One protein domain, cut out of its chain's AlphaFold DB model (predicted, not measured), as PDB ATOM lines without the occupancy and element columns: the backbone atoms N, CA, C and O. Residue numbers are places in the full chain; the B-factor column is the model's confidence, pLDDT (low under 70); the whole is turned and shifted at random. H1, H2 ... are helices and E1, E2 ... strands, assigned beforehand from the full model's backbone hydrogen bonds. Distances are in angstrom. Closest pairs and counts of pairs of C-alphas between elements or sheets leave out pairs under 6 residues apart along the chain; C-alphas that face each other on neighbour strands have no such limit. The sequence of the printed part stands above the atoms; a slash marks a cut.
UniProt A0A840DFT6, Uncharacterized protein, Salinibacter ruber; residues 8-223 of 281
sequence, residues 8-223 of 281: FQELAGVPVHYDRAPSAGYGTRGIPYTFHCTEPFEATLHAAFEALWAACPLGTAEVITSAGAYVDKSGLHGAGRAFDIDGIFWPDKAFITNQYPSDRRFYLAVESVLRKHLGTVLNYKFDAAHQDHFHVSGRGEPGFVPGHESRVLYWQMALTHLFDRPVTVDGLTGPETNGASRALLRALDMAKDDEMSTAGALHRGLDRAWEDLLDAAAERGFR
ATOM      1  N   PHE A   8     206.778 216.756 101.825       98.50
ATOM      2  CA  PHE A   8     207.983 217.547 102.035       98.50
ATOM      3  C   PHE A   8     209.227 216.821 101.521       98.50
ATOM      4  O   PHE A   8     209.262 215.592 101.406       98.50
ATOM      5  N   GLN A   9     210.243 217.608 101.182       98.62
ATOM      6  CA  GLN A   9     211.580 217.147 100.782       98.62
ATOM      7  C   GLN A   9     212.676 217.791 101.640       98.62
ATOM      8  O   GLN A   9     213.849 217.463 101.493       98.62
ATOM      9  N   GLU A  10     212.294 218.701 102.533       98.44
ATOM     10  CA  GLU A  10     213.181 219.451 103.408       98.44
ATOM     11  C   GLU A  10     212.499 219.704 104.755       98.44
ATOM     12  O   GLU A  10     211.273 219.746 104.844       98.44
ATOM     13  N   LEU A  11     213.301 219.876 105.801       98.62
ATOM     14  CA  LEU A  11     212.871 220.326 107.121       98.62
ATOM     15  C   LEU A  11     213.841 221.413 107.574       98.62
ATOM     16  O   LEU A  11     215.053 221.207 107.545       98.62
ATOM     17  N   ALA A  12     213.316 222.576 107.969       98.25
ATOM     18  CA  ALA A  12     214.126 223.718 108.401       98.25
ATOM     19  C   ALA A  12     215.252 224.084 107.404       98.25
ATOM     20  O   ALA A  12     216.392 224.320 107.800       98.25
ATOM     21  N   GLY A  13     214.944 224.066 106.099       98.12
ATOM     22  CA  GLY A  13     215.886 224.380 105.016       98.12
ATOM     23  C   GLY A  13     216.927 223.297 104.703       98.12
ATOM     24  O   GLY A  13     217.806 223.533 103.877       98.12
ATOM     25  N   VAL A  14     216.845 222.122 105.339       98.75
ATOM     26  CA  VAL A  14     217.763 220.996 105.120       98.75
ATOM     27  C   VAL A  14     217.048 219.867 104.375       98.75
ATOM     28  O   VAL A  14     215.986 219.433 104.832       98.75
ATOM     29  N   PRO A  15     217.607 219.349 103.265       98.69
ATOM     30  CA  PRO A  15     217.058 218.202 102.552       98.69
ATOM     31  C   PRO A  15     216.865 216.976 103.448       98.69
ATOM     32  O   PRO A  15     217.745 216.609 104.231       98.69
ATOM     33  N   VAL A  16     215.731 216.299 103.272       98.62
ATOM     34  CA  VAL A  16     215.447 215.010 103.901       98.62
ATOM     35  C   VAL A  16     215.561 213.911 102.856       98.62
ATOM     36  O   VAL A  16     214.899 213.930 101.817       98.62
ATOM     37  N   HIS A  17     216.407 212.932 103.136       98.56
ATOM     38  CA  HIS A  17     216.711 211.817 102.257       98.56
ATOM     39  C   HIS A  17     216.226 210.492 102.844       98.56
ATOM     40  O   HIS A  17     216.116 210.317 104.056       98.56
ATOM     41  N   TYR A  18     215.965 209.536 101.959       98.06
ATOM     42  CA  TYR A  18     215.676 208.155 102.322       98.06
ATOM     43  C   TYR A  18     216.954 207.320 102.230       98.06
ATOM     44  O   TYR A  18     217.593 207.295 101.178       98.06
ATOM     45  N   ASP A  19     217.324 206.623 103.299       96.31
ATOM     46  CA  ASP A  19     218.556 205.821 103.386       96.31
ATOM     47  C   ASP A  19     218.285 204.319 103.596       96.31
ATOM     48  O   ASP A  19     219.185 203.536 103.878       96.31
ATOM     49  N   ARG A  20     217.046 203.857 103.407       94.25
ATOM     50  CA  ARG A  20     216.725 202.415 103.436       94.25
ATOM     51  C   ARG A  20     216.682 201.794 102.039       94.25
ATOM     52  O   ARG A  20     216.144 200.703 101.845       94.25
ATOM     53  N   ALA A  21     217.231 202.486 101.039       90.25
ATOM     54  CA  ALA A  21     217.352 201.983  99.676       90.25
ATOM     55  C   ALA A  21     218.610 201.108  99.525       90.25
ATOM     56  O   ALA A  21     219.665 201.469 100.042       90.25
ATOM     57  N   PRO A  22     218.577 200.010  98.744       85.50
ATOM     58  CA  PRO A  22     219.757 199.162  98.541       85.50
ATOM     59  C   PRO A  22     220.988 199.892  97.976       85.50
ATOM     60  O   PRO A  22     222.114 199.481  98.228       85.50
ATOM     61  N   SER A  23     220.783 200.960  97.200       81.25
ATOM     62  CA  SER A  23     221.850 201.746  96.562       81.25
ATOM     63  C   SER A  23     222.435 202.856  97.443       81.25
ATOM     64  O   SER A  23     223.439 203.449  97.064       81.25
ATOM     65  N   ALA A  24     221.796 203.167  98.572       84.31
ATOM     66  CA  ALA A  24     222.213 204.185  99.534       84.31
ATOM     67  C   ALA A  24     221.633 203.790 100.895       84.31
ATOM     68  O   ALA A  24     220.569 204.266 101.289       84.31
ATOM     69  N   GLY A  25     222.283 202.801 101.510       88.94
ATOM     70  CA  GLY A  25     221.803 202.139 102.718       88.94
ATOM     71  C   GLY A  25     221.999 202.967 103.984       88.94
ATOM     72  O   GLY A  25     222.598 204.045 103.967       88.94
ATOM     73  N   TYR A  26     221.502 202.417 105.085       94.06
ATOM     74  CA  TYR A  26     221.501 203.058 106.391       94.06
ATOM     75  C   TYR A  26     222.905 203.523 106.803       94.06
ATOM     76  O   TYR A  26     223.893 202.818 106.575       94.06
ATOM     77  N   GLY A  27     222.983 204.709 107.410       91.50
ATOM     78  CA  GLY A  27     224.247 205.334 107.818       91.50
ATOM     79  C   GLY A  27     224.996 206.048 106.685       91.50
ATOM     80  O   GLY A  27     226.109 206.528 106.886       91.50
ATOM     81  N   THR A  28     224.401 206.145 105.494       94.31
ATOM     82  CA  THR A  28     224.883 207.004 104.398       94.31
ATOM     83  C   THR A  28     224.030 208.267 104.299       94.31
ATOM     84  O   THR A  28     223.005 208.369 104.957       94.31
ATOM     85  N   ARG A  29     224.388 209.209 103.417       96.56
ATOM     86  CA  ARG A  29     223.571 210.405 103.127       96.56
ATOM     87  C   ARG A  29     222.247 210.104 102.400       96.56
ATOM     88  O   ARG A  29     221.535 211.041 102.049       96.56
ATOM     89  N   GLY A  30     221.921 208.835 102.145       97.19
ATOM     90  CA  GLY A  30     220.683 208.424 101.486       97.19
ATOM     91  C   GLY A  30     220.525 208.977 100.067       97.19
ATOM     92  O   GLY A  30     221.491 209.353  99.400       97.19
ATOM     93  N   ILE A  31     219.279 209.012  99.597       97.00
ATOM     94  CA  ILE A  31     218.878 209.593  98.311       97.00
ATOM     95  C   ILE A  31     217.716 210.578  98.486       97.00
ATOM     96  O   ILE A  31     216.890 210.381  99.382       97.00
ATOM     97  N   PRO A  32     217.593 211.596  97.612       97.81
ATOM     98  CA  PRO A  32     216.440 212.489  97.604       97.81
ATOM     99  C   PRO A  32     215.117 211.720  97.586       97.81
ATOM    100  O   PRO A  32     214.949 210.771  96.814       97.81
ATOM    101  N   TYR A  33     214.173 212.133  98.431       97.12
ATOM    102  CA  TYR A  33     212.881 211.472  98.572       97.12
ATOM    103  C   TYR A  33     211.782 212.480  98.922       97.12
ATOM    104  O   TYR A  33     212.039 213.491  99.567       97.12
ATOM    105  N   THR A  34     210.548 212.203  98.496       97.88
ATOM    106  CA  THR A  34     209.369 212.996  98.870       97.88
ATOM    107  C   THR A  34     208.604 212.266  99.962       97.88
ATOM    108  O   THR A  34     207.940 211.259  99.706       97.88
ATOM    109  N   PHE A  35     208.700 212.773 101.185       98.12
ATOM    110  CA  PHE A  35     208.011 212.218 102.342       98.12
ATOM    111  C   PHE A  35     206.573 212.722 102.421       98.12
ATOM    112  O   PHE A  35     206.219 213.745 101.840       98.12
ATOM    113  N   HIS A  36     205.740 211.981 103.151       98.25
ATOM    114  CA  HIS A  36     204.336 212.307 103.380       98.25
ATOM    115  C   HIS A  36     204.049 212.296 104.874       98.25
ATOM    116  O   HIS A  36     204.335 211.310 105.548       98.25
ATOM    117  N   CYS A  37     203.445 213.359 105.383       98.06
ATOM    118  CA  CYS A  37     202.940 213.427 106.749       98.06
ATOM    119  C   CYS A  37     201.818 214.470 106.821       98.06
ATOM    120  O   CYS A  37     201.541 215.146 105.834       98.06
ATOM    121  N   THR A  38     201.127 214.600 107.950       97.81
ATOM    122  CA  THR A  38     200.127 215.665 108.101       97.81
ATOM    123  C   THR A  38     200.818 217.017 108.263       97.81
ATOM    124  O   THR A  38     201.771 217.105 109.031       97.81
ATOM    125  N   GLU A  39     200.278 218.074 107.661       97.94
ATOM    126  CA  GLU A  39     200.817 219.441 107.752       97.94
ATOM    127  C   GLU A  39     201.113 219.913 109.199       97.94
ATOM    128  O   GLU A  39     202.216 220.404 109.441       97.94
ATOM    129  N   PRO A  40     200.252 219.678 110.219       97.44
ATOM    130  CA  PRO A  40     200.590 220.051 111.598       97.44
ATOM    131  C   PRO A  40     201.818 219.331 112.161       97.44
ATOM    132  O   PRO A  40     202.518 219.876 113.010       97.44
ATOM    133  N   PHE A  41     202.069 218.098 111.719       98.06
ATOM    134  CA  PHE A  41     203.210 217.319 112.189       98.06
ATOM    135  C   PHE A  41     204.495 217.735 111.470       98.06
ATOM    136  O   PHE A  41     205.526 217.850 112.126       98.06
ATOM    137  N   GLU A  42     204.425 218.052 110.174       98.44
ATOM    138  CA  GLU A  42     205.536 218.690 109.459       98.44
ATOM    139  C   GLU A  42     205.963 219.987 110.148       98.44
ATOM    140  O   GLU A  42     207.146 220.177 110.402       98.44
ATOM    141  N   ALA A  43     205.007 220.836 110.539       98.50
ATOM    142  CA  ALA A  43     205.304 222.069 111.263       98.50
ATOM    143  C   ALA A  43     206.019 221.807 112.604       98.50
ATOM    144  O   ALA A  43     206.946 222.534 112.965       98.50
ATOM    145  N   THR A  44     205.639 220.749 113.334       98.56
ATOM    146  CA  THR A  44     206.356 220.326 114.552       98.56
ATOM    147  C   THR A  44     207.784 219.873 114.247       98.56
ATOM    148  O   THR A  44     208.704 220.263 114.963       98.56
ATOM    149  N   LEU A  45     207.985 219.070 113.197       98.69
ATOM    150  CA  LEU A  45     209.319 218.633 112.776       98.69
ATOM    151  C   LEU A  45     210.183 219.826 112.362       98.69
ATOM    152  O   LEU A  45     211.331 219.919 112.786       98.69
ATOM    153  N   HIS A  46     209.622 220.759 111.593       98.69
ATOM    154  CA  HIS A  46     210.303 221.973 111.163       98.69
ATOM    155  C   HIS A  46     210.813 222.773 112.367       98.69
ATOM    156  O   HIS A  46     212.006 223.038 112.452       98.69
ATOM    157  N   ALA A  47     209.946 223.052 113.345       98.75
ATOM    158  CA  ALA A  47     210.336 223.760 114.565       98.75
ATOM    159  C   ALA A  47     211.411 223.004 115.370       98.75
ATOM    160  O   ALA A  47     212.341 223.620 115.889       98.75
ATOM    161  N   ALA A  48     211.316 221.672 115.446       98.75
ATOM    162  CA  ALA A  48     212.303 220.851 116.143       98.75
ATOM    163  C   ALA A  48     213.691 220.909 115.481       98.75
ATOM    164  O   ALA A  48     214.698 221.018 116.181       98.75
ATOM    165  N   PHE A  49     213.754 220.864 114.147       98.81
ATOM    166  CA  PHE A  49     215.015 220.974 113.413       98.81
ATOM    167  C   PHE A  49     215.561 222.407 113.392       98.81
ATOM    168  O   PHE A  49     216.768 222.574 113.534       98.81
ATOM    169  N   GLU A  50     214.716 223.441 113.323       98.75
ATOM    170  CA  GLU A  50     215.158 224.834 113.501       98.75
ATOM    171  C   GLU A  50     215.830 225.035 114.866       98.75
ATOM    172  O   GLU A  50     216.925 225.598 114.947       98.75
ATOM    173  N   ALA A  51     215.217 224.521 115.938       98.75
ATOM    174  CA  ALA A  51     215.809 224.557 117.271       98.75
ATOM    175  C   ALA A  51     217.125 223.767 117.333       98.75
ATOM    176  O   ALA A  51     218.078 224.208 117.978       98.75
ATOM    177  N   LEU A  52     217.211 222.626 116.636       98.75
ATOM    178  CA  LEU A  52     218.439 221.835 116.558       98.75
ATOM    179  C   LEU A  52     219.567 222.595 115.860       98.75
ATOM    180  O   LEU A  52     220.684 222.595 116.371       98.75
ATOM    181  N   TRP A  53     219.295 223.276 114.748       98.31
ATOM    182  CA  TRP A  53     220.298 224.091 114.055       98.31
ATOM    183  C   TRP A  53     220.768 225.275 114.893       98.31
ATOM    184  O   TRP A  53     221.942 225.631 114.833       98.31
ATOM    185  N   ALA A  54     219.875 225.861 115.693       98.19
ATOM    186  CA  ALA A  54     220.224 226.949 116.596       98.19
ATOM    187  C   ALA A  54     221.076 226.484 117.793       98.19
ATOM    188  O   ALA A  54     221.932 227.233 118.260       98.19
ATOM    189  N   ALA A  55     220.838 225.271 118.300       97.81
ATOM    190  CA  ALA A  55     221.522 224.735 119.477       97.81
ATOM    191  C   ALA A  55     222.818 223.973 119.150       97.81
ATOM    192  O   ALA A  55     223.746 223.958 119.961       97.81
ATOM    193  N   CYS A  56     222.888 223.313 117.991       97.00
ATOM    194  CA  CYS A  56     224.042 222.513 117.600       97.00
ATOM    195  C   CYS A  56     225.210 223.429 117.193       97.00
ATOM    196  O   CYS A  56     225.063 224.242 116.279       97.00
ATOM    197  N   PRO A  57     226.406 223.280 117.785       95.69
ATOM    198  CA  PRO A  57     227.546 224.148 117.492       95.69
ATOM    199  C   PRO A  57     228.135 223.929 116.088       95.69
ATOM    200  O   PRO A  57     228.937 224.740 115.634       95.69
ATOM    201  N   LEU A  58     227.726 222.865 115.388       94.88
ATOM    202  CA  LEU A  58     228.038 222.639 113.972       94.88
ATOM    203  C   LEU A  58     227.125 223.433 113.022       94.88
ATOM    204  O   LEU A  58     227.327 223.409 111.810       94.88
ATOM    205  N   GLY A  59     226.122 224.132 113.560       95.56
ATOM    206  CA  GLY A  59     225.144 224.892 112.795       95.56
ATOM    207  C   GLY A  59     224.176 223.999 112.022       95.56
ATOM    208  O   GLY A  59     223.819 222.898 112.448       95.56
ATOM    209  N   THR A  60     223.728 224.494 110.872       97.81
ATOM    210  CA  THR A  60     222.780 223.804 109.992       97.81
ATOM    211  C   THR A  60     223.449 222.626 109.280       97.81
ATOM    212  O   THR A  60     224.516 222.780 108.686       97.81
ATOM    213  N   ALA A  61     222.819 221.451 109.335       98.12
ATOM    214  CA  ALA A  61     223.288 220.267 108.619       98.12
ATOM    215  C   ALA A  61     223.063 220.378 107.101       98.12
ATOM    216  O   ALA A  61     222.307 221.216 106.620       98.12
ATOM    217  N   GLU A  62     223.686 219.484 106.341       98.56
ATOM    218  CA  GLU A  62     223.501 219.380 104.892       98.56
ATOM    219  C   GLU A  62     222.408 218.376 104.511       98.56
ATOM    220  O   GLU A  62     221.776 218.538 103.469       98.56
ATOM    221  N   VAL A  63     222.202 217.327 105.317       98.62
ATOM    222  CA  VAL A  63     221.214 216.267 105.055       98.62
ATOM    223  C   VAL A  63     220.657 215.701 106.362       98.62
ATOM    224  O   VAL A  63     221.411 215.441 107.300       98.62
ATOM    225  N   ILE A  64     219.352 215.429 106.387       98.81
ATOM    226  CA  ILE A  64     218.686 214.549 107.360       98.81
ATOM    227  C   ILE A  64     218.339 213.237 106.646       98.81
ATOM    228  O   ILE A  64     217.785 213.281 105.548       98.81
ATOM    229  N   THR A  65     218.611 212.073 107.237       98.69
ATOM    230  CA  THR A  65     218.168 210.778 106.687       98.69
ATOM    231  C   THR A  65     217.081 210.128 107.525       98.69
ATOM    232  O   THR A  65     216.985 210.341 108.735       98.69
ATOM    233  N   SER A  66     216.218 209.368 106.851       98.19
ATOM    234  CA  SER A  66     215.011 208.807 107.441       98.19
ATOM    235  C   SER A  66     214.562 207.503 106.785       98.19
ATOM    236  O   SER A  66     214.554 207.376 105.555       98.19
ATOM    237  N   ALA A  67     214.020 206.608 107.613       94.62
ATOM    238  CA  ALA A  67     213.311 205.409 107.184       94.62
ATOM    239  C   ALA A  67     211.869 205.682 106.720       94.62
ATOM    240  O   ALA A  67     211.242 204.809 106.114       94.62
ATOM    241  N   GLY A  68     211.318 206.871 106.980       94.44
ATOM    242  CA  GLY A  68     209.953 207.218 106.589       94.44
ATOM    243  C   GLY A  68     209.220 208.158 107.545       94.44
ATOM    244  O   GLY A  68     209.508 208.234 108.736       94.44
ATOM    245  N   ALA A  69     208.195 208.818 106.999       95.94
ATOM    246  CA  ALA A  69     207.182 209.587 107.740       95.94
ATOM    247  C   ALA A  69     205.757 208.994 107.607       95.94
ATOM    248  O   ALA A  69     204.850 209.264 108.397       95.94
ATOM    249  N   TYR A  70     205.548 208.177 106.569       96.19
ATOM    250  CA  TYR A  70     204.300 207.476 106.307       96.19
ATOM    251  C   TYR A  70     204.577 206.077 105.776       96.19
ATOM    252  O   TYR A  70     205.366 205.890 104.850       96.19
ATOM    253  N   VAL A  71     203.849 205.105 106.318       92.62
ATOM    254  CA  VAL A  71     203.795 203.725 105.829       92.62
ATOM    255  C   VAL A  71     202.340 203.290 105.894       92.62
ATOM    256  O   VAL A  71     201.687 203.550 106.903       92.62
ATOM    257  N   ASP A  72     201.829 202.618 104.861       93.00
ATOM    258  CA  ASP A  72     200.447 202.115 104.833       93.00
ATOM    259  C   ASP A  72     200.259 200.934 105.806       93.00
ATOM    260  O   ASP A  72     200.249 199.760 105.441       93.00
ATOM    261  N   LYS A  73     200.202 201.268 107.096       90.94
ATOM    262  CA  LYS A  73     200.031 200.361 108.231       90.94
ATOM    263  C   LYS A  73     199.169 201.021 109.306       90.94
ATOM    264  O   LYS A  73     198.767 202.177 109.196       90.94
ATOM    265  N   SER A  74     198.841 200.292 110.364       92.19
ATOM    266  CA  SER A  74     198.228 200.893 111.552       92.19
ATOM    267  C   SER A  74     199.250 201.719 112.351       92.19
ATOM    268  O   SER A  74     200.461 201.555 112.214       92.19
ATOM    269  N   GLY A  75     198.762 202.614 113.213       94.00
ATOM    270  CA  GLY A  75     199.608 203.436 114.085       94.00
ATOM    271  C   GLY A  75     199.972 204.803 113.499       94.00
ATOM    272  O   GLY A  75     199.368 205.260 112.529       94.00
ATOM    273  N   LEU A  76     200.933 205.481 114.135       96.00
ATOM    274  CA  LEU A  76     201.235 206.895 113.873       96.00
ATOM    275  C   LEU A  76     201.904 207.130 112.516       96.00
ATOM    276  O   LEU A  76     201.562 208.103 111.854       96.00
ATOM    277  N   HIS A  77     202.748 206.204 112.054       96.88
ATOM    278  CA  HIS A  77     203.259 206.210 110.675       96.88
ATOM    279  C   HIS A  77     202.120 206.150 109.653       96.88
ATOM    280  O   HIS A  77     202.050 206.972 108.748       96.88
ATOM    281  N   GLY A  78     201.145 205.257 109.835       96.25
ATOM    282  CA  GLY A  78     199.966 205.206 108.962       96.25
ATOM    283  C   GLY A  78     199.048 206.418 109.055       96.25
ATOM    284  O   GLY A  78     198.256 206.655 108.150       96.25
ATOM    285  N   ALA A  79     199.144 207.184 110.141       96.25
ATOM    286  CA  ALA A  79     198.453 208.456 110.298       96.25
ATOM    287  C   ALA A  79     199.251 209.645 109.736       96.25
ATOM    288  O   ALA A  79     198.740 210.760 109.783       96.25
ATOM    289  N   GLY A  80     200.492 209.448 109.272       97.25
ATOM    290  CA  GLY A  80     201.393 210.541 108.900       97.25
ATOM    291  C   GLY A  80     201.770 211.442 110.078       97.25
ATOM    292  O   GLY A  80     201.881 212.652 109.914       97.25
ATOM    293  N   ARG A  81     201.870 210.876 111.284       97.69
ATOM    294  CA  ARG A  81     202.146 211.586 112.547       97.69
ATOM    295  C   ARG A  81     203.369 211.032 113.278       97.69
ATOM    296  O   ARG A  81     203.477 211.186 114.496       97.69
ATOM    297  N   ALA A  82     204.233 210.336 112.552       98.00
ATOM    298  CA  ALA A  82     205.515 209.859 113.031       98.00
ATOM    299  C   ALA A  82     206.586 210.059 111.962       98.00
ATOM    300  O   ALA A  82     206.264 210.201 110.787       98.00
ATOM    301  N   PHE A  83     207.837 210.103 112.392       98.62
ATOM    302  CA  PHE A  83     209.002 210.243 111.539       98.62
ATOM    303  C   PHE A  83     210.156 209.491 112.188       98.62
ATOM    304  O   PHE A  83     210.369 209.619 113.393       98.62
ATOM    305  N   ASP A  84     210.867 208.699 111.399       98.62
ATOM    306  CA  ASP A  84     212.043 207.975 111.870       98.62
ATOM    307  C   ASP A  84     213.288 208.756 111.435       98.62
ATOM    308  O   ASP A  84     213.460 209.015 110.247       98.62
ATOM    309  N   ILE A  85     214.125 209.187 112.377       98.75
ATOM    310  CA  ILE A  85     215.387 209.888 112.095       98.75
ATOM    311  C   ILE A  85     216.512 208.864 112.184       98.75
ATOM    312  O   ILE A  85     216.761 208.331 113.263       98.75
ATOM    313  N   ASP A  86     217.204 208.629 111.077       98.50
ATOM    314  CA  ASP A  86     218.276 207.632 110.984       98.50
ATOM    315  C   ASP A  86     219.652 208.276 111.162       98.50
ATOM    316  O   ASP A  86     220.534 207.735 111.834       98.50
ATOM    317  N   GLY A  87     219.813 209.483 110.620       98.31
ATOM    318  CA  GLY A  87     221.038 210.246 110.744       98.31
ATOM    319  C   GLY A  87     220.906 211.709 110.335       98.31
ATOM    320  O   GLY A  87     219.900 212.147 109.774       98.31
ATOM    321  N   ILE A  88     221.936 212.484 110.662       98.69
ATOM    322  CA  ILE A  88     222.075 213.903 110.324       98.69
ATOM    323  C   ILE A  88     223.534 214.149 109.932       98.69
ATOM    324  O   ILE A  88     224.448 213.746 110.649       98.69
ATOM    325  N   PHE A  89     223.761 214.800 108.795       97.94
ATOM    326  CA  PHE A  89     225.088 214.939 108.198       97.94
ATOM    327  C   PHE A  89     225.475 216.407 108.059       97.94
ATOM    328  O   PHE A  89     224.849 217.151 107.307       97.94
ATOM    329  N   TRP A  90     226.538 216.795 108.751       96.94
ATOM    330  CA  TRP A  90     227.284 218.034 108.545       96.94
ATOM    331  C   TRP A  90     228.486 217.766 107.620       96.94
ATOM    332  O   TRP A  90     228.756 216.600 107.306       96.94
ATOM    333  N   PRO A  91     229.225 218.806 107.179       90.50
ATOM    334  CA  PRO A  91     230.432 218.618 106.375       90.50
ATOM    335  C   PRO A  91     231.448 217.668 107.027       90.50
ATOM    336  O   PRO A  91     231.903 216.733 106.374       90.50
ATOM    337  N   ASP A  92     231.705 217.852 108.328       84.44
ATOM    338  CA  ASP A  92     232.788 217.171 109.056       84.44
ATOM    339  C   ASP A  92     232.293 216.248 110.191       84.44
ATOM    340  O   ASP A  92     233.083 215.729 110.974       84.44
ATOM    341  N   LYS A  93     230.973 216.036 110.319       90.81
ATOM    342  CA  LYS A  93     230.398 215.092 111.296       90.81
ATOM    343  C   LYS A  93     229.160 214.410 110.738       90.81
ATOM    344  O   LYS A  93     228.244 215.063 110.237       90.81
ATOM    345  N   ALA A  94     229.094 213.097 110.918       94.06
ATOM    346  CA  ALA A  94     227.862 212.336 110.793       94.06
ATOM    347  C   ALA A  94     227.326 212.001 112.188       94.06
ATOM    348  O   ALA A  94     228.061 211.550 113.064       94.06
ATOM    349  N   PHE A  95     226.033 212.215 112.376       96.94
ATOM    350  CA  PHE A  95     225.259 211.626 113.451       96.94
ATOM    351  C   PHE A  95     224.478 210.455 112.872       96.94
ATOM    352  O   PHE A  95     223.694 210.650 111.948       96.94
ATOM    353  N   ILE A  96     224.691 209.254 113.402       97.25
ATOM    354  CA  ILE A  96     223.973 208.041 113.006       97.25
ATOM    355  C   ILE A  96     223.436 207.412 114.290       97.25
ATOM    356  O   ILE A  96     224.191 207.162 115.227       97.25
ATOM    357  N   THR A  97     222.132 207.179 114.375       97.38
ATOM    358  CA  THR A  97     221.457 206.849 115.645       97.38
ATOM    359  C   THR A  97     221.945 205.547 116.287       97.38
ATOM    360  O   THR A  97     222.146 205.505 117.502       97.38
ATOM    361  N   ASN A  98     222.236 204.504 115.505       94.62
ATOM    362  CA  ASN A  98     222.816 203.260 116.041       94.62
ATOM    363  C   ASN A  98     224.247 203.400 116.579       94.62
ATOM    364  O   ASN A  98     224.738 202.479 117.228       94.62
ATOM    365  N   GLN A  99     224.912 204.534 116.351       92.38
ATOM    366  CA  GLN A  99     226.197 204.846 116.972       92.38
ATOM    367  C   GLN A  99     226.033 205.413 118.385       92.38
ATOM    368  O   GLN A  99     227.015 205.861 118.973       92.38
ATOM    369  N   TYR A 100     224.828 205.355 118.970       93.81
ATOM    370  CA  TYR A 100     224.601 205.699 120.373       93.81
ATOM    371  C   TYR A 100     225.705 205.180 121.311       93.81
ATOM    372  O   TYR A 100     226.198 205.996 122.084       93.81
ATOM    373  N   PRO A 101     226.152 203.902 121.272       89.56
ATOM    374  CA  PRO A 101     227.175 203.420 122.204       89.56
ATOM    375  C   PRO A 101     228.487 204.218 122.160       89.56
ATOM    376  O   PRO A 101     229.086 204.451 123.210       89.56
ATOM    377  N   SER A 102     228.900 204.688 120.981       84.44
ATOM    378  CA  SER A 102     230.131 205.461 120.780       84.44
ATOM    379  C   SER A 102     229.930 206.982 120.812       84.44
ATOM    380  O   SER A 102     230.890 207.692 121.086       84.44
ATOM    381  N   ASP A 103     228.712 207.491 120.588       90.44
ATOM    382  CA  ASP A 103     228.409 208.933 120.493       90.44
ATOM    383  C   ASP A 103     227.309 209.391 121.475       90.44
ATOM    384  O   ASP A 103     226.475 210.253 121.186       90.44
ATOM    385  N   ARG A 104     227.280 208.794 122.675       94.50
ATOM    386  CA  ARG A 104     226.215 208.988 123.686       94.50
ATOM    387  C   ARG A 104     225.915 210.454 123.982       94.50
ATOM    388  O   ARG A 104     224.756 210.823 124.157       94.50
ATOM    389  N   ARG A 105     226.955 211.287 124.079       96.06
ATOM    390  CA  ARG A 105     226.820 212.699 124.464       96.06
ATOM    391  C   ARG A 105     226.123 213.506 123.375       96.06
ATOM    392  O   ARG A 105     225.137 214.176 123.674       96.06
ATOM    393  N   PHE A 106     226.588 213.392 122.132       97.00
ATOM    394  CA  PHE A 106     225.977 214.084 121.002       97.00
ATOM    395  C   PHE A 106     224.573 213.547 120.722       97.00
ATOM    396  O   PHE A 106     223.639 214.326 120.546       97.00
ATOM    397  N   TYR A 107     224.399 212.224 120.778       98.50
ATOM    398  CA  TYR A 107     223.103 211.563 120.646       98.50
ATOM    399  C   TYR A 107     222.069 212.136 121.615       98.50
ATOM    400  O   TYR A 107     220.975 212.536 121.211       98.50
ATOM    401  N   LEU A 108     222.425 212.220 122.899       98.75
ATOM    402  CA  LEU A 108     221.528 212.756 123.914       98.75
ATOM    403  C   LEU A 108     221.328 214.264 123.767       98.75
ATOM    404  O   LEU A 108     220.248 214.740 124.105       98.75
ATOM    405  N   ALA A 109     222.297 215.019 123.247       98.69
ATOM    406  CA  ALA A 109     222.104 216.437 122.946       98.69
ATOM    407  C   ALA A 109     221.073 216.653 121.830       98.69
ATOM    408  O   ALA A 109     220.142 217.436 122.013       98.69
ATOM    409  N   VAL A 110     221.177 215.900 120.727       98.81
ATOM    410  CA  VAL A 110     220.180 215.912 119.643       98.81
ATOM    411  C   VAL A 110     218.801 215.560 120.200       98.81
ATOM    412  O   VAL A 110     217.845 216.313 120.014       98.81
ATOM    413  N   GLU A 111     218.696 214.462 120.955       98.81
ATOM    414  CA  GLU A 111     217.433 214.049 121.571       98.81
ATOM    415  C   GLU A 111     216.867 215.113 122.524       98.81
ATOM    416  O   GLU A 111     215.653 215.334 122.548       98.81
ATOM    417  N   SER A 112     217.731 215.800 123.279       98.88
ATOM    418  CA  SER A 112     217.324 216.860 124.207       98.88
ATOM    419  C   SER A 112     216.609 217.991 123.475       98.88
ATOM    420  O   SER A 112     215.540 218.417 123.907       98.88
ATOM    421  N   VAL A 113     217.146 218.426 122.331       98.81
ATOM    422  CA  VAL A 113     216.524 219.488 121.531       98.81
ATOM    423  C   VAL A 113     215.205 219.020 120.918       98.81
ATOM    424  O   VAL A 113     214.197 219.717 121.020       98.81
ATOM    425  N   LEU A 114     215.162 217.805 120.360       98.75
ATOM    426  CA  LEU A 114     213.930 217.241 119.792       98.75
ATOM    427  C   LEU A 114     212.802 217.170 120.834       98.75
ATOM    428  O   LEU A 114     211.650 217.496 120.540       98.75
ATOM    429  N   ARG A 115     213.125 216.801 122.079       98.56
ATOM    430  CA  ARG A 115     212.159 216.667 123.182       98.56
ATOM    431  C   ARG A 115     211.552 217.982 123.668       98.56
ATOM    432  O   ARG A 115     210.554 217.925 124.389       98.56
ATOM    433  N   LYS A 116     212.083 219.137 123.249       98.31
ATOM    434  CA  LYS A 116     211.433 220.443 123.463       98.31
ATOM    435  C   LYS A 116     210.139 220.569 122.653       98.31
ATOM    436  O   LYS A 116     209.214 221.254 123.070       98.31
ATOM    437  N   HIS A 117     210.052 219.858 121.528       98.38
ATOM    438  CA  HIS A 117     208.931 219.924 120.587       98.38
ATOM    439  C   HIS A 117     208.132 218.618 120.513       98.38
ATOM    440  O   HIS A 117     206.957 218.623 120.147       98.38
ATOM    441  N   LEU A 118     208.749 217.490 120.874       97.88
ATOM    442  CA  LEU A 118     208.194 216.152 120.696       97.88
ATOM    443  C   LEU A 118     208.074 215.429 122.041       97.88
ATOM    444  O   LEU A 118     209.066 215.056 122.666       97.88
ATOM    445  N   GLY A 119     206.839 215.162 122.474       94.56
ATOM    446  CA  GLY A 119     206.584 214.436 123.719       94.56
ATOM    447  C   GLY A 119     206.940 212.943 123.669       94.56
ATOM    448  O   GLY A 119     207.117 212.323 124.719       94.56
ATOM    449  N   THR A 120     207.042 212.348 122.480       97.00
ATOM    450  CA  THR A 120     207.433 210.942 122.298       97.00
ATOM    451  C   THR A 120     208.613 210.847 121.341       97.00
ATOM    452  O   THR A 120     208.471 211.156 120.157       97.00
ATOM    453  N   VAL A 121     209.738 210.363 121.867       98.38
ATOM    454  CA  VAL A 121     210.941 209.990 121.113       98.38
ATOM    455  C   VAL A 121     211.352 208.595 121.574       98.38
ATOM    456  O   VAL A 121     211.725 208.418 122.735       98.38
ATOM    457  N   LEU A 122     211.203 207.577 120.731       98.50
ATOM    458  CA  LEU A 122     211.702 206.231 121.036       98.50
ATOM    459  C   LEU A 122     213.148 206.178 120.556       98.50
ATOM    460  O   LEU A 122     213.416 206.480 119.396       98.50
ATOM    461  N   ASN A 123     214.063 205.899 121.477       98.31
ATOM    462  CA  ASN A 123     215.501 205.990 121.264       98.31
ATOM    463  C   ASN A 123     216.155 204.600 121.362       98.31
ATOM    464  O   ASN A 123     215.471 203.607 121.607       98.31
ATOM    465  N   TYR A 124     217.483 204.545 121.246       97.81
ATOM    466  CA  TYR A 124     218.279 203.317 121.265       97.81
ATOM    467  C   TYR A 124     217.966 202.374 122.437       97.81
ATOM    468  O   TYR A 124     218.085 201.156 122.319       97.81
ATOM    469  N   LYS A 125     217.591 202.924 123.599       96.94
ATOM    470  CA  LYS A 125     217.304 202.143 124.810       96.94
ATOM    471  C   LYS A 125     215.830 201.775 124.969       96.94
ATOM    472  O   LYS A 125     215.508 201.120 125.953       96.94
ATOM    473  N   PHE A 126     214.956 202.157 124.038       97.88
ATOM    474  CA  PHE A 126     213.536 201.815 124.100       97.88
ATOM    475  C   PHE A 126     213.299 200.324 123.845       97.88
ATOM    476  O   PHE A 126     212.802 199.620 124.717       97.88
ATOM    477  N   ASP A 127     213.700 199.824 122.677       97.12
ATOM    478  CA  ASP A 127     213.714 198.398 122.359       97.12
ATOM    479  C   ASP A 127     214.645 198.128 121.160       97.12
ATOM    480  O   ASP A 127     215.188 199.051 120.551       97.12
ATOM    481  N   ALA A 128     214.818 196.853 120.804       95.75
ATOM    482  CA  ALA A 128     215.683 196.440 119.699       95.75
ATOM    483  C   ALA A 128     215.257 196.995 118.325       95.75
ATOM    484  O   ALA A 128     216.097 197.123 117.440       95.75
ATOM    485  N   ALA A 129     213.976 197.319 118.125       96.31
ATOM    486  CA  ALA A 129     213.491 197.854 116.857       96.31
ATOM    487  C   ALA A 129     213.841 199.337 116.669       96.31
ATOM    488  O   ALA A 129     213.805 199.803 115.539       96.31
ATOM    489  N   HIS A 130     214.191 200.054 117.742       97.44
ATOM    490  CA  HIS A 130     214.538 201.481 117.721       97.44
ATOM    491  C   HIS A 130     216.032 201.734 117.980       97.44
ATOM    492  O   HIS A 130     216.454 202.860 118.231       97.44
ATOM    493  N   GLN A 131     216.861 200.689 117.927       96.00
ATOM    494  CA  GLN A 131     218.314 200.820 118.067       96.00
ATOM    495  C   GLN A 131     218.978 201.511 116.876       96.00
ATOM    496  O   GLN A 131     220.130 201.911 116.978       96.00
ATOM    497  N   ASP A 132     218.281 201.665 115.755       96.44
ATOM    498  CA  ASP A 132     218.821 202.262 114.537       96.44
ATOM    499  C   ASP A 132     218.076 203.512 114.076       96.44
ATOM    500  O   ASP A 132     218.261 203.933 112.941       96.44
ATOM    501  N   HIS A 133     217.228 204.107 114.918       98.50
ATOM    502  CA  HIS A 133     216.572 205.377 114.614       98.50
ATOM    503  C   HIS A 133     215.970 206.028 115.856       98.50
ATOM    504  O   HIS A 133     215.633 205.365 116.835       98.50
ATOM    505  N   PHE A 134     215.760 207.341 115.794       98.75
ATOM    506  CA  PHE A 134     214.780 207.982 116.659       98.75
ATOM    507  C   PHE A 134     213.407 207.881 116.014       98.75
ATOM    508  O   PHE A 134     213.172 208.501 114.981       98.75
ATOM    509  N   HIS A 135     212.470 207.190 116.657       98.56
ATOM    510  CA  HIS A 135     211.063 207.324 116.291       98.56
ATOM    511  C   HIS A 135     210.471 208.534 117.007       98.56
ATOM    512  O   HIS A 135     210.200 208.485 118.212       98.56
ATOM    513  N   VAL A 136     210.244 209.618 116.272       98.50
ATOM    514  CA  VAL A 136     209.569 210.806 116.793       98.50
ATOM    515  C   VAL A 136     208.118 210.821 116.346       98.50
ATOM    516  O   VAL A 136     207.785 210.416 115.234       98.50
ATOM    517  N   SER A 137     207.212 211.283 117.205       96.81
ATOM    518  CA  SER A 137     205.800 211.344 116.832       96.81
ATOM    519  C   SER A 137     205.048 212.482 117.495       96.81
ATOM    520  O   SER A 137     205.386 212.928 118.589       96.81
ATOM    521  N   GLY A 138     203.953 212.902 116.859       91.56
ATOM    522  CA  GLY A 138     203.031 213.908 117.390       91.56
ATOM    523  C   GLY A 138     202.132 213.372 118.509       91.56
ATOM    524  O   GLY A 138     200.970 213.775 118.603       91.56
ATOM    525  N   ARG A 139     202.600 212.386 119.288       91.38
ATOM    526  CA  ARG A 139     201.877 211.792 120.415       91.38
ATOM    527  C   ARG A 139     202.376 212.387 121.727       91.38
ATOM    528  O   ARG A 139     203.511 212.151 122.131       91.38
ATOM    529  N   GLY A 140     201.451 213.024 122.440       90.06
ATOM    530  CA  GLY A 140     201.699 213.614 123.749       90.06
ATOM    531  C   GLY A 140     202.459 214.933 123.657       90.06
ATOM    532  O   GLY A 140     203.340 215.097 122.819       90.06
ATOM    533  N   GLU A 141     202.128 215.849 124.558       95.06
ATOM    534  CA  GLU A 141     202.797 217.148 124.661       95.06
ATOM    535  C   GLU A 141     204.220 216.997 125.224       95.06
ATOM    536  O   GLU A 141     204.453 216.062 126.007       95.06
ATOM    537  N   PRO A 142     205.169 217.883 124.874       97.19
ATOM    538  CA  PRO A 142     206.459 217.999 125.559       97.19
ATOM    539  C   PRO A 142     206.299 218.127 127.082       97.19
ATOM    540  O   PRO A 142     205.263 218.578 127.567       97.19
ATOM    541  N   GLY A 143     207.302 217.691 127.847       97.81
ATOM    542  CA  GLY A 143     207.267 217.710 129.318       97.81
ATOM    543  C   GLY A 143     207.706 216.393 129.948       97.81
ATOM    544  O   GLY A 143     207.832 215.369 129.266       97.81
ATOM    545  N   PHE A 144     207.887 216.379 131.265       98.06
ATOM    546  CA  PHE A 144     208.244 215.166 131.997       98.06
ATOM    547  C   PHE A 144     206.987 214.405 132.439       98.06
ATOM    548  O   PHE A 144     206.157 214.915 133.187       98.06
ATOM    549  N   VAL A 145     206.865 213.134 132.037       97.81
ATOM    550  CA  VAL A 145     205.764 212.257 132.475       97.81
ATOM    551  C   VAL A 145     206.348 210.979 133.088       97.81
ATOM    552  O   VAL A 145     206.864 210.141 132.350       97.81
ATOM    553  N   PRO A 146     206.230 210.772 134.415       96.69
ATOM    554  CA  PRO A 146     206.922 209.694 135.136       96.69
ATOM    555  C   PRO A 146     206.444 208.281 134.773       96.69
ATOM    556  O   PRO A 146     207.123 207.305 135.079       96.69
ATOM    557  N   GLY A 147     205.260 208.166 134.162       96.56
ATOM    558  CA  GLY A 147     204.698 206.904 133.672       96.56
ATOM    559  C   GLY A 147     204.907 206.670 132.175       96.56
ATOM    560  O   GLY A 147     204.318 205.743 131.629       96.56
ATOM    561  N   HIS A 148     205.670 207.529 131.492       97.31
ATOM    562  CA  HIS A 148     205.925 207.407 130.062       97.31
ATOM    563  C   HIS A 148     207.350 206.900 129.826       97.31
ATOM    564  O   HIS A 148     208.296 207.686 129.826       97.31
ATOM    565  N   GLU A 149     207.484 205.598 129.581       97.81
ATOM    566  CA  GLU A 149     208.758 204.869 129.465       97.81
ATOM    567  C   GLU A 149     209.812 205.595 128.621       97.81
ATOM    568  O   GLU A 149     210.894 205.883 129.119       97.81
ATOM    569  N   SER A 150     209.480 206.018 127.395       97.88
ATOM    570  CA  SER A 150     210.433 206.734 126.529       97.88
ATOM    571  C   SER A 150     210.980 208.027 127.157       97.88
ATOM    572  O   SER A 150     212.134 208.377 126.926       97.88
ATOM    573  N   ARG A 151     210.188 208.751 127.960       98.06
ATOM    574  CA  ARG A 151     210.644 209.987 128.628       98.06
ATOM    575  C   ARG A 151     211.532 209.666 129.820       98.06
ATOM    576  O   ARG A 151     212.516 210.361 130.052       98.06
ATOM    577  N   VAL A 152     211.189 208.610 130.551       98.62
ATOM    578  CA  VAL A 152     211.960 208.150 131.706       98.62
ATOM    579  C   VAL A 152     213.304 207.573 131.266       98.62
ATOM    580  O   VAL A 152     214.315 207.946 131.851       98.62
ATOM    581  N   LEU A 153     213.339 206.760 130.203       98.62
ATOM    582  CA  LEU A 153     214.573 206.221 129.624       98.62
ATOM    583  C   LEU A 153     215.540 207.337 129.240       98.62
ATOM    584  O   LEU A 153     216.672 207.350 129.713       98.62
ATOM    585  N   TYR A 154     215.080 208.313 128.455       98.75
ATOM    586  CA  TYR A 154     215.899 209.478 128.123       98.75
ATOM    587  C   TYR A 154     216.403 210.195 129.374       98.75
ATOM    588  O   TYR A 154     217.587 210.507 129.463       98.75
ATOM    589  N   TRP A 155     215.533 210.433 130.359       98.75
ATOM    590  CA  TRP A 155     215.937 211.152 131.560       98.75
ATOM    591  C   TRP A 155     217.005 210.396 132.359       98.75
ATOM    592  O   TRP A 155     217.989 210.989 132.792       98.75
ATOM    593  N   GLN A 156     216.864 209.077 132.501       98.81
ATOM    594  CA  GLN A 156     217.872 208.220 133.125       98.81
ATOM    595  C   GLN A 156     219.192 208.222 132.335       98.81
ATOM    596  O   GLN A 156     220.263 208.315 132.934       98.81
ATOM    597  N   MET A 157     219.135 208.185 130.998       98.69
ATOM    598  CA  MET A 157     220.324 208.286 130.143       98.69
ATOM    599  C   MET A 157     221.015 209.647 130.292       98.69
ATOM    600  O   MET A 157     222.233 209.695 130.445       98.69
ATOM    601  N   ALA A 158     220.258 210.747 130.303       98.81
ATOM    602  CA  ALA A 158     220.788 212.092 130.495       98.81
ATOM    603  C   ALA A 158     221.439 212.239 131.879       98.81
ATOM    604  O   ALA A 158     222.575 212.705 131.978       98.81
ATOM    605  N   LEU A 159     220.768 211.785 132.946       98.81
ATOM    606  CA  LEU A 159     221.330 211.761 134.301       98.81
ATOM    607  C   LEU A 159     222.684 211.040 134.334       98.81
ATOM    608  O   LEU A 159     223.657 211.593 134.847       98.81
ATOM    609  N   THR A 160     222.755 209.850 133.738       97.75
ATOM    610  CA  THR A 160     223.954 209.006 133.746       97.75
ATOM    611  C   THR A 160     225.085 209.564 132.884       97.75
ATOM    612  O   THR A 160     226.226 209.595 133.336       97.75
ATOM    613  N   HIS A 161     224.797 209.997 131.656       96.69
ATOM    614  CA  HIS A 161     225.829 210.278 130.649       96.69
ATOM    615  C   HIS A 161     226.134 211.764 130.444       96.69
ATOM    616  O   HIS A 161     227.185 212.100 129.894       96.69
ATOM    617  N   LEU A 162     225.234 212.659 130.862       97.69
ATOM    618  CA  LEU A 162     225.420 214.105 130.730       97.69
ATOM    619  C   LEU A 162     225.626 214.791 132.078       97.69
ATOM    620  O   LEU A 162     226.389 215.751 132.146       97.69
ATOM    621  N   PHE A 163     224.969 214.321 133.139       97.75
ATOM    622  CA  PHE A 163     224.992 214.981 134.448       97.75
ATOM    623  C   PHE A 163     225.822 214.257 135.514       97.75
ATOM    624  O   PHE A 163     225.801 214.690 136.666       97.75
ATOM    625  N   ASP A 164     226.531 213.182 135.155       94.88
ATOM    626  CA  ASP A 164     227.383 212.390 136.055       94.88
ATOM    627  C   ASP A 164     226.640 211.891 137.311       94.88
ATOM    628  O   ASP A 164     227.168 211.834 138.425       94.88
ATOM    629  N   ARG A 165     225.362 211.542 137.136       97.44
ATOM    630  CA  ARG A 165     224.476 210.994 138.168       97.44
ATOM    631  C   ARG A 165     223.999 209.618 137.720       97.44
ATOM    632  O   ARG A 165     222.855 209.503 137.283       97.44
ATOM    633  N   PRO A 166     224.871 208.597 137.789       94.94
ATOM    634  CA  PRO A 166     224.551 207.277 137.278       94.94
ATOM    635  C   PRO A 166     223.318 206.718 137.981       94.94
ATOM    636  O   PRO A 166     223.229 206.744 139.211       94.94
ATOM    637  N   VAL A 167     222.380 206.239 137.171       97.50
ATOM    638  CA  VAL A 167     221.188 205.511 137.598       97.50
ATOM    639  C   VAL A 167     220.966 204.311 136.686       97.50
ATOM    640  O   VAL A 167     221.415 204.308 135.535       97.50
ATOM    641  N   THR A 168     220.229 203.312 137.162       97.25
ATOM    642  CA  THR A 168     219.734 202.241 136.294       97.25
ATOM    643  C   THR A 168     218.849 202.834 135.189       97.25
ATOM    644  O   THR A 168     217.953 203.634 135.465       97.25
ATOM    645  N   VAL A 169     219.114 202.461 133.933       97.69
ATOM    646  CA  VAL A 169     218.326 202.870 132.759       97.69
ATOM    647  C   VAL A 169     217.340 201.748 132.430       97.69
ATOM    648  O   VAL A 169     217.686 200.803 131.726       97.69
ATOM    649  N   ASP A 170     216.135 201.830 132.990       97.44
ATOM    650  CA  ASP A 170     215.087 200.799 132.909       97.44
ATOM    651  C   ASP A 170     213.699 201.344 132.524       97.44
ATOM    652  O   ASP A 170     212.739 200.584 132.431       97.44
ATOM    653  N   GLY A 171     213.569 202.660 132.323       97.88
ATOM    654  CA  GLY A 171     212.306 203.304 131.965       97.88
ATOM    655  C   GLY A 171     211.305 203.429 133.115       97.88
ATOM    656  O   GLY A 171     210.170 203.862 132.888       97.88
ATOM    657  N   LEU A 172     211.704 203.109 134.352       97.75
ATOM    658  CA  LEU A 172     210.859 203.169 135.540       97.75
ATOM    659  C   LEU A 172     211.293 204.289 136.490       97.75
ATOM    660  O   LEU A 172     212.436 204.391 136.930       97.75
ATOM    661  N   THR A 173     210.339 205.128 136.894       96.19
ATOM    662  CA  THR A 173     210.627 206.187 137.869       96.19
ATOM    663  C   THR A 173     210.682 205.608 139.289       96.19
ATOM    664  O   THR A 173     209.654 205.451 139.950       96.19
ATOM    665  N   GLY A 174     211.891 205.292 139.765       96.81
ATOM    666  CA  GLY A 174     212.148 204.702 141.087       96.81
ATOM    667  C   GLY A 174     212.891 205.617 142.077       96.81
ATOM    668  O   GLY A 174     213.194 206.773 141.768       96.81
ATOM    669  N   PRO A 175     213.205 205.125 143.295       97.88
ATOM    670  CA  PRO A 175     213.970 205.874 144.297       97.88
ATOM    671  C   PRO A 175     215.330 206.379 143.797       97.88
ATOM    672  O   PRO A 175     215.711 207.496 144.138       97.88
ATOM    673  N   GLU A 176     216.023 205.593 142.969       97.88
ATOM    674  CA  GLU A 176     217.323 205.943 142.383       97.88
ATOM    675  C   GLU A 176     217.204 207.152 141.438       97.88
ATOM    676  O   GLU A 176     217.771 208.213 141.715       97.88
ATOM    677  N   THR A 177     216.366 207.045 140.399       98.56
ATOM    678  CA  THR A 177     216.057 208.147 139.469       98.56
ATOM    679  C   THR A 177     215.570 209.390 140.212       98.56
ATOM    680  O   THR A 177     216.009 210.507 139.933       98.56
ATOM    681  N   ASN A 178     214.709 209.215 141.215       98.44
ATOM    682  CA  ASN A 178     214.175 210.319 142.007       98.44
ATOM    683  C   ASN A 178     215.235 210.988 142.898       98.44
ATOM    684  O   ASN A 178     215.189 212.202 143.114       98.44
ATOM    685  N   GLY A 179     216.174 210.222 143.453       98.44
ATOM    686  CA  GLY A 179     217.294 210.746 144.235       98.44
ATOM    687  C   GLY A 179     218.237 211.583 143.373       98.44
ATOM    688  O   GLY A 179     218.522 212.734 143.714       98.44
ATOM    689  N   ALA A 180     218.642 211.037 142.223       98.62
ATOM    690  CA  ALA A 180     219.478 211.723 141.242       98.62
ATOM    691  C   ALA A 180     218.818 213.012 140.725       98.62
ATOM    692  O   ALA A 180     219.453 214.068 140.709       98.62
ATOM    693  N   SER A 181     217.522 212.951 140.409       98.62
ATOM    694  CA  SER A 181     216.734 214.101 139.948       98.62
ATOM    695  C   SER A 181     216.699 215.239 140.971       98.62
ATOM    696  O   SER A 181     216.963 216.385 140.618       98.62
ATOM    697  N   ARG A 182     216.443 214.942 142.256       98.56
ATOM    698  CA  ARG A 182     216.475 215.967 143.320       98.56
ATOM    699  C   ARG A 182     217.841 216.614 143.445       98.56
ATOM    700  O   ARG A 182     217.944 217.828 143.581       98.56
ATOM    701  N   ALA A 183     218.886 215.793 143.438       98.25
ATOM    702  CA  ALA A 183     220.242 216.286 143.576       98.25
ATOM    703  C   ALA A 183     220.638 217.178 142.389       98.25
ATOM    704  O   ALA A 183     221.329 218.173 142.592       98.25
ATOM    705  N   LEU A 184     220.184 216.852 141.173       98.56
ATOM    706  CA  LEU A 184     220.401 217.685 139.994       98.56
ATOM    707  C   LEU A 184     219.633 219.005 140.073       98.56
ATOM    708  O   LEU A 184     220.255 220.052 139.937       98.56
ATOM    709  N   LEU A 185     218.329 218.965 140.358       98.50
ATOM    710  CA  LEU A 185     217.511 220.174 140.488       98.50
ATOM    711  C   LEU A 185     218.068 221.129 141.554       98.50
ATOM    712  O   LEU A 185     218.129 222.328 141.315       98.50
ATOM    713  N   ARG A 186     218.560 220.603 142.687       97.62
ATOM    714  CA  ARG A 186     219.285 221.408 143.687       97.62
ATOM    715  C   ARG A 186     220.578 222.004 143.141       97.62
ATOM    716  O   ARG A 186     220.863 223.168 143.384       97.62
ATOM    717  N   ALA A 187     221.385 221.199 142.451       97.75
ATOM    718  CA  ALA A 187     222.680 221.639 141.934       97.75
ATOM    719  C   ALA A 187     222.553 222.724 140.852       97.75
ATOM    720  O   ALA A 187     223.471 223.522 140.696       97.75
ATOM    721  N   LEU A 188     221.433 222.744 140.127       97.25
ATOM    722  CA  LEU A 188     221.109 223.757 139.124       97.25
ATOM    723  C   LEU A 188     220.254 224.911 139.677       97.25
ATOM    724  O   LEU A 188     219.850 225.767 138.900       97.25
ATOM    725  N   ASP A 189     219.966 224.932 140.983       96.94
ATOM    726  CA  ASP A 189     219.085 225.915 141.638       96.94
ATOM    727  C   ASP A 189     217.680 226.025 140.999       96.94
ATOM    728  O   ASP A 189     217.053 227.080 140.978       96.94
ATOM    729  N   MET A 190     217.165 224.908 140.474       97.31
ATOM    730  CA  MET A 190     215.862 224.834 139.792       97.31
ATOM    731  C   MET A 190     214.705 224.467 140.732       97.31
ATOM    732  O   MET A 190     213.539 224.648 140.382       97.31
ATOM    733  N   ALA A 191     215.001 223.913 141.912       96.38
ATOM    734  CA  ALA A 191     214.001 223.618 142.936       96.38
ATOM    735  C   ALA A 191     214.629 223.479 144.328       96.38
ATOM    736  O   ALA A 191     215.739 222.955 144.484       96.38
ATOM    737  N   LYS A 192     213.870 223.866 145.355       94.38
ATOM    738  CA  LYS A 192     214.229 223.690 146.769       94.38
ATOM    739  C   LYS A 192     213.722 222.359 147.329       94.38
ATOM    740  O   LYS A 192     212.869 221.685 146.750       94.38
ATOM    741  N   ASP A 193     214.262 221.955 148.479       92.31
ATOM    742  CA  ASP A 193     213.952 220.655 149.089       92.31
ATOM    743  C   ASP A 193     212.475 220.491 149.475       92.31
ATOM    744  O   ASP A 193     211.904 219.410 149.302       92.31
ATOM    745  N   ASP A 194     211.828 221.551 149.959       94.38
ATOM    746  CA  ASP A 194     210.408 221.548 150.316       94.38
ATOM    747  C   ASP A 194     209.504 221.348 149.087       94.38
ATOM    748  O   ASP A 194     208.523 220.596 149.152       94.38
ATOM    749  N   GLU A 195     209.901 221.902 147.939       94.38
ATOM    750  CA  GLU A 195     209.224 221.742 146.645       94.38
ATOM    751  C   GLU A 195     209.353 220.324 146.062       94.38
ATOM    752  O   GLU A 195     208.589 219.945 145.171       94.38
ATOM    753  N   MET A 196     210.284 219.515 146.580       97.00
ATOM    754  CA  MET A 196     210.564 218.142 146.135       97.00
ATOM    755  C   MET A 196     210.362 217.086 147.236       97.00
ATOM    756  O   MET A 196     210.803 215.936 147.103       97.00
ATOM    757  N   SER A 197     209.666 217.459 148.311       95.06
ATOM    758  CA  SER A 197     209.465 216.666 149.535       95.06
ATOM    759  C   SER A 197     208.752 215.322 149.330       95.06
ATOM    760  O   SER A 197     208.911 214.400 150.127       95.06
ATOM    761  N   THR A 198     207.995 215.167 148.242       97.56
ATOM    762  CA  THR A 198     207.344 213.906 147.848       97.56
ATOM    763  C   THR A 198     207.698 213.548 146.406       97.56
ATOM    764  O   THR A 198     208.145 214.404 145.643       97.56
ATOM    765  N   ALA A 199     207.485 212.295 145.991       97.00
ATOM    766  CA  ALA A 199     207.676 211.902 144.590       97.00
ATOM    767  C   ALA A 199     206.768 212.708 143.642       97.00
ATOM    768  O   ALA A 199     207.235 213.252 142.650       97.00
ATOM    769  N   GLY A 200     205.490 212.884 143.994       98.06
ATOM    770  CA  GLY A 200     204.567 213.689 143.187       98.06
ATOM    771  C   GLY A 200     204.970 215.165 143.088       98.06
ATOM    772  O   GLY A 200     204.792 215.772 142.035       98.06
ATOM    773  N   ALA A 201     205.527 215.744 144.157       98.12
ATOM    774  CA  ALA A 201     206.048 217.111 144.126       98.12
ATOM    775  C   ALA A 201     207.301 217.222 143.241       98.12
ATOM    776  O   ALA A 201     207.353 218.106 142.388       98.12
ATOM    777  N   LEU A 202     208.227 216.262 143.353       98.62
ATOM    778  CA  LEU A 202     209.387 216.151 142.466       98.62
ATOM    779  C   LEU A 202     208.973 216.059 140.994       98.62
ATOM    780  O   LEU A 202     209.507 216.804 140.186       98.62
ATOM    781  N   HIS A 203     208.025 215.188 140.632       98.38
ATOM    782  CA  HIS A 203     207.631 215.022 139.227       98.38
ATOM    783  C   HIS A 203     207.039 216.311 138.644       98.38
ATOM    784  O   HIS A 203     207.347 216.661 137.513       98.38
ATOM    785  N   ARG A 204     206.251 217.061 139.432       98.19
ATOM    786  CA  ARG A 204     205.785 218.397 139.021       98.19
ATOM    787  C   ARG A 204     206.930 219.402 138.913       98.19
ATOM    788  O   ARG A 204     206.834 220.321 138.115       98.19
ATOM    789  N   GLY A 205     207.954 219.290 139.756       98.19
ATOM    790  CA  GLY A 205     209.163 220.111 139.668       98.19
ATOM    791  C   GLY A 205     209.951 219.828 138.391       98.19
ATOM    792  O   GLY A 205     210.273 220.761 137.670       98.19
ATOM    793  N   LEU A 206     210.172 218.547 138.079       98.38
ATOM    794  CA  LEU A 206     210.811 218.100 136.839       98.38
ATOM    795  C   LEU A 206     210.053 218.574 135.601       98.38
ATOM    796  O   LEU A 206     210.679 219.052 134.670       98.38
ATOM    797  N   ASP A 207     208.724 218.467 135.606       98.25
ATOM    798  CA  ASP A 207     207.899 218.918 134.485       98.25
ATOM    799  C   ASP A 207     207.970 220.441 134.291       98.25
ATOM    800  O   ASP A 207     208.169 220.909 133.176       98.25
ATOM    801  N   ARG A 208     207.921 221.225 135.382       98.12
ATOM    802  CA  ARG A 208     208.101 222.689 135.315       98.12
ATOM    803  C   ARG A 208     209.481 223.101 134.807       98.12
ATOM    804  O   ARG A 208     209.572 224.083 134.085       98.12
ATOM    805  N   ALA A 209     210.527 222.386 135.214       98.25
ATOM    806  CA  ALA A 209     211.909 222.668 134.831       98.25
ATOM    807  C   ALA A 209     212.327 221.948 133.537       98.25
ATOM    808  O   ALA A 209     213.504 221.960 133.192       98.25
ATOM    809  N   TRP A 210     211.404 221.264 132.848       98.44
ATOM    810  CA  TRP A 210     211.762 220.320 131.792       98.44
ATOM    811  C   TRP A 210     212.535 220.985 130.660       98.44
ATOM    812  O   TRP A 210     213.574 220.476 130.259       98.44
ATOM    813  N   GLU A 211     212.069 222.138 130.186       98.31
ATOM    814  CA  GLU A 211     212.734 222.863 129.105       98.31
ATOM    815  C   GLU A 211     214.154 223.302 129.494       98.31
ATOM    816  O   GLU A 211     215.098 223.010 128.762       98.31
ATOM    817  N   ASP A 212     214.333 223.872 130.690       98.62
ATOM    818  CA  ASP A 212     215.654 224.280 131.186       98.62
ATOM    819  C   ASP A 212     216.598 223.077 131.377       98.62
ATOM    820  O   ASP A 212     217.808 223.167 131.157       98.62
ATOM    821  N   LEU A 213     216.059 221.922 131.786       98.81
ATOM    822  CA  LEU A 213     216.819 220.677 131.902       98.81
ATOM    823  C   LEU A 213     217.255 220.145 130.533       98.81
ATOM    824  O   LEU A 213     218.381 219.657 130.415       98.81
ATOM    825  N   LEU A 214     216.396 220.243 129.513       98.81
ATOM    826  CA  LEU A 214     216.734 219.884 128.135       98.81
ATOM    827  C   LEU A 214     217.818 220.810 127.574       98.81
ATOM    828  O   LEU A 214     218.768 220.318 126.966       98.81
ATOM    829  N   ASP A 215     217.738 222.117 127.832       98.69
ATOM    830  CA  ASP A 215     218.770 223.075 127.419       98.69
ATOM    831  C   ASP A 215     220.109 222.781 128.113       98.69
ATOM    832  O   ASP A 215     221.152 222.673 127.464       98.69
ATOM    833  N   ALA A 216     220.080 222.527 129.423       98.62
ATOM    834  CA  ALA A 216     221.260 222.150 130.199       98.62
ATOM    835  C   ALA A 216     221.872 220.803 129.763       98.62
ATOM    836  O   ALA A 216     223.079 220.588 129.940       98.62
ATOM    837  N   ALA A 217     221.056 219.881 129.243       98.69
ATOM    838  CA  ALA A 217     221.494 218.609 128.681       98.69
ATOM    839  C   ALA A 217     222.114 218.802 127.288       98.69
ATOM    840  O   ALA A 217     223.222 218.316 127.048       98.69
ATOM    841  N   ALA A 218     221.453 219.559 126.407       98.62
ATOM    842  CA  ALA A 218     221.950 219.886 125.074       98.62
ATOM    843  C   ALA A 218     223.306 220.602 125.141       98.62
ATOM    844  O   ALA A 218     224.258 220.161 124.499       98.62
ATOM    845  N   GLU A 219     223.448 221.622 125.993       97.56
ATOM    846  CA  GLU A 219     224.712 222.348 126.179       97.56
ATOM    847  C   GLU A 219     225.851 221.411 126.614       97.56
ATOM    848  O   GLU A 219     226.972 221.476 126.103       97.56
ATOM    849  N   ARG A 220     225.578 220.498 127.555       97.06
ATOM    850  CA  ARG A 220     226.580 219.534 128.031       97.06
ATOM    851  C   ARG A 220     226.944 218.510 126.967       97.06
ATOM    852  O   ARG A 220     228.122 218.167 126.858       97.06
ATOM    853  N   GLY A 221     225.964 217.992 126.234       96.62
ATOM    854  CA  GLY A 221     226.197 216.961 125.232       96.62
ATOM    855  C   GLY A 221     226.840 217.501 123.950       96.62
ATOM    856  O   GLY A 221     227.632 216.788 123.345       96.62
ATOM    857  N   PHE A 222     226.598 218.769 123.597       96.31
ATOM    858  CA  PHE A 222     227.264 219.448 122.481       96.31
ATOM    859  C   PHE A 222     228.621 220.077 122.828       96.31
ATOM    860  O   PHE A 222     229.337 220.549 121.942       96.31
ATOM    861  N   ARG A 223     229.008 220.105 124.106       91.88
ATOM    862  CA  ARG A 223     230.309 220.637 124.519       91.88
ATOM    863  C   ARG A 223     231.448 219.848 123.870       91.88
ATOM    864  O   ARG A 223     231.497 218.635 124.022       91.88
TER     865      ARG A 223
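This is residues 8 to 223 of the 281 residues of an uncharacterized protein of Salinibacter ruber (UniProt A0A840DFT6). Two small sheets join through E3, which runs on into E4: the sheet E1 E2 E4 E5 lies toward one end of the domain, and the sheet E3 E7 E6 reaches from it to the middle, where E6 and H2 lie; H1 packs beside the sheets on H2, and the other helices extend the body away from the sheet E1 E2 E4 E5. H3 and H6 pack on H2, while H4 and H5 make the far end, so that the length runs from the sheet E1 E2 E4 E5 to these two helices. The printed part has 216 residues with six named helices and seven named strands, in the order E1 H1 E2 E3 E4 E5 H2 E6 E7 H3 H4 H5 H6; one sheet runs E1 E2 E4 E5 and is mixed, the other runs E3 E7 E6 and is antiparallel. The class is mixed, helices and strands, though under half of the residues are in named elements. The whole is compact, with a radius of gyration of the C-alphas of 17.1 A, and spans 56 by 38 by 28 A.

Begin with the larger sheet: find C-alpha 14 at (217.763, 220.996, 105.120), from which E1, residues 14 to 18, runs 13.3 A. Its other strands are E2, residues 63 to 66, E4, residues 87 to 89, and E5, residues 94 to 96. The second sheet holds E3, residues 82 to 85, E7, residues 134 to 137, and E6, residues 120 to 122. H1, residues 39 to 55, is the longest helix at 24.4 A. H2, residues 104 to 114, measures 15.3 A, and H3, residues 149 to 161, 17.9 A. H4, residues 175 to 187, begins with C-alpha 175 at (213.970, 205.874, 144.297) and runs 18.2 A. H5, residues 199 to 208, measures 14.2 A; H6, residues 210 to 222, runs 18.1 A to C-alpha 222 at (227.264, 219.448, 122.481).

E1 and E2 are parallel at 36 degrees, with N 17 and O 64 2.8 A apart, within hydrogen-bond range. E1, H1 and E2 form a strand-helix-strand unit, two parallel neighbour strands with a helix between them in the chain, and its crossover is left-handed. E2 and E4 are antiparallel, with N 65 and O 87 at 2.8 A; E4 and E5, a hairpin, have N 88 and O 95 at 2.8 A. E3 runs on into E4 across one residue, at 54 degrees. In the second sheet look for N 83 and O 136 of antiparallel E3 and E7 at 2.9 A, and for N 122 and O 135 of the hairpin E6 and E7 at 2.9 A. H1 only grazes this sheet, with residues 41 to 45. H2 is the hub: it touches H6 at a steep tilt of 38 degrees, only just steep, opposite ways, where the closest C-alphas, Ala 109 and Ala 218, are 4.1 A apart. It touches H1, through residues 48 to 55 of H1 alone, with the C-alphas of Ala 48 and Leu 114 closest at 5.4 A. It also touches H3, with the C-alphas of Leu 108 and Ala 158 closest at 6.7 A. Farther out, H3 and H4 only just touch, with 3 pairs of C-alphas within 8 A, Gln 156 and Thr 177 closest at 6.6 A. H4 touches H5 at a steep tilt of 47 degrees, the same way, with the C-alphas of Arg 182 and Leu 202 closest at 7.1 A. H5 and H6 meet only through their link; H4 and H6 are apart. In H1, H2, H3, H4, H5 and H6 every O i to N i+4 pair is within hydrogen-bond range.

Look to Ser 23 and Asp 194 for the two C-alphas farthest apart, 58.4 A. The printed part runs from 8 to 223 and has no cut. The long links are E1 to H1, E2 to E3, E6 to E7, E7 to H3, H3 to H4 and H4 to H5, the longest stretch being residues 19 to 38. In the B-factor column the mean pLDDT of the printed part is 96.7, and no printed residue is under 70.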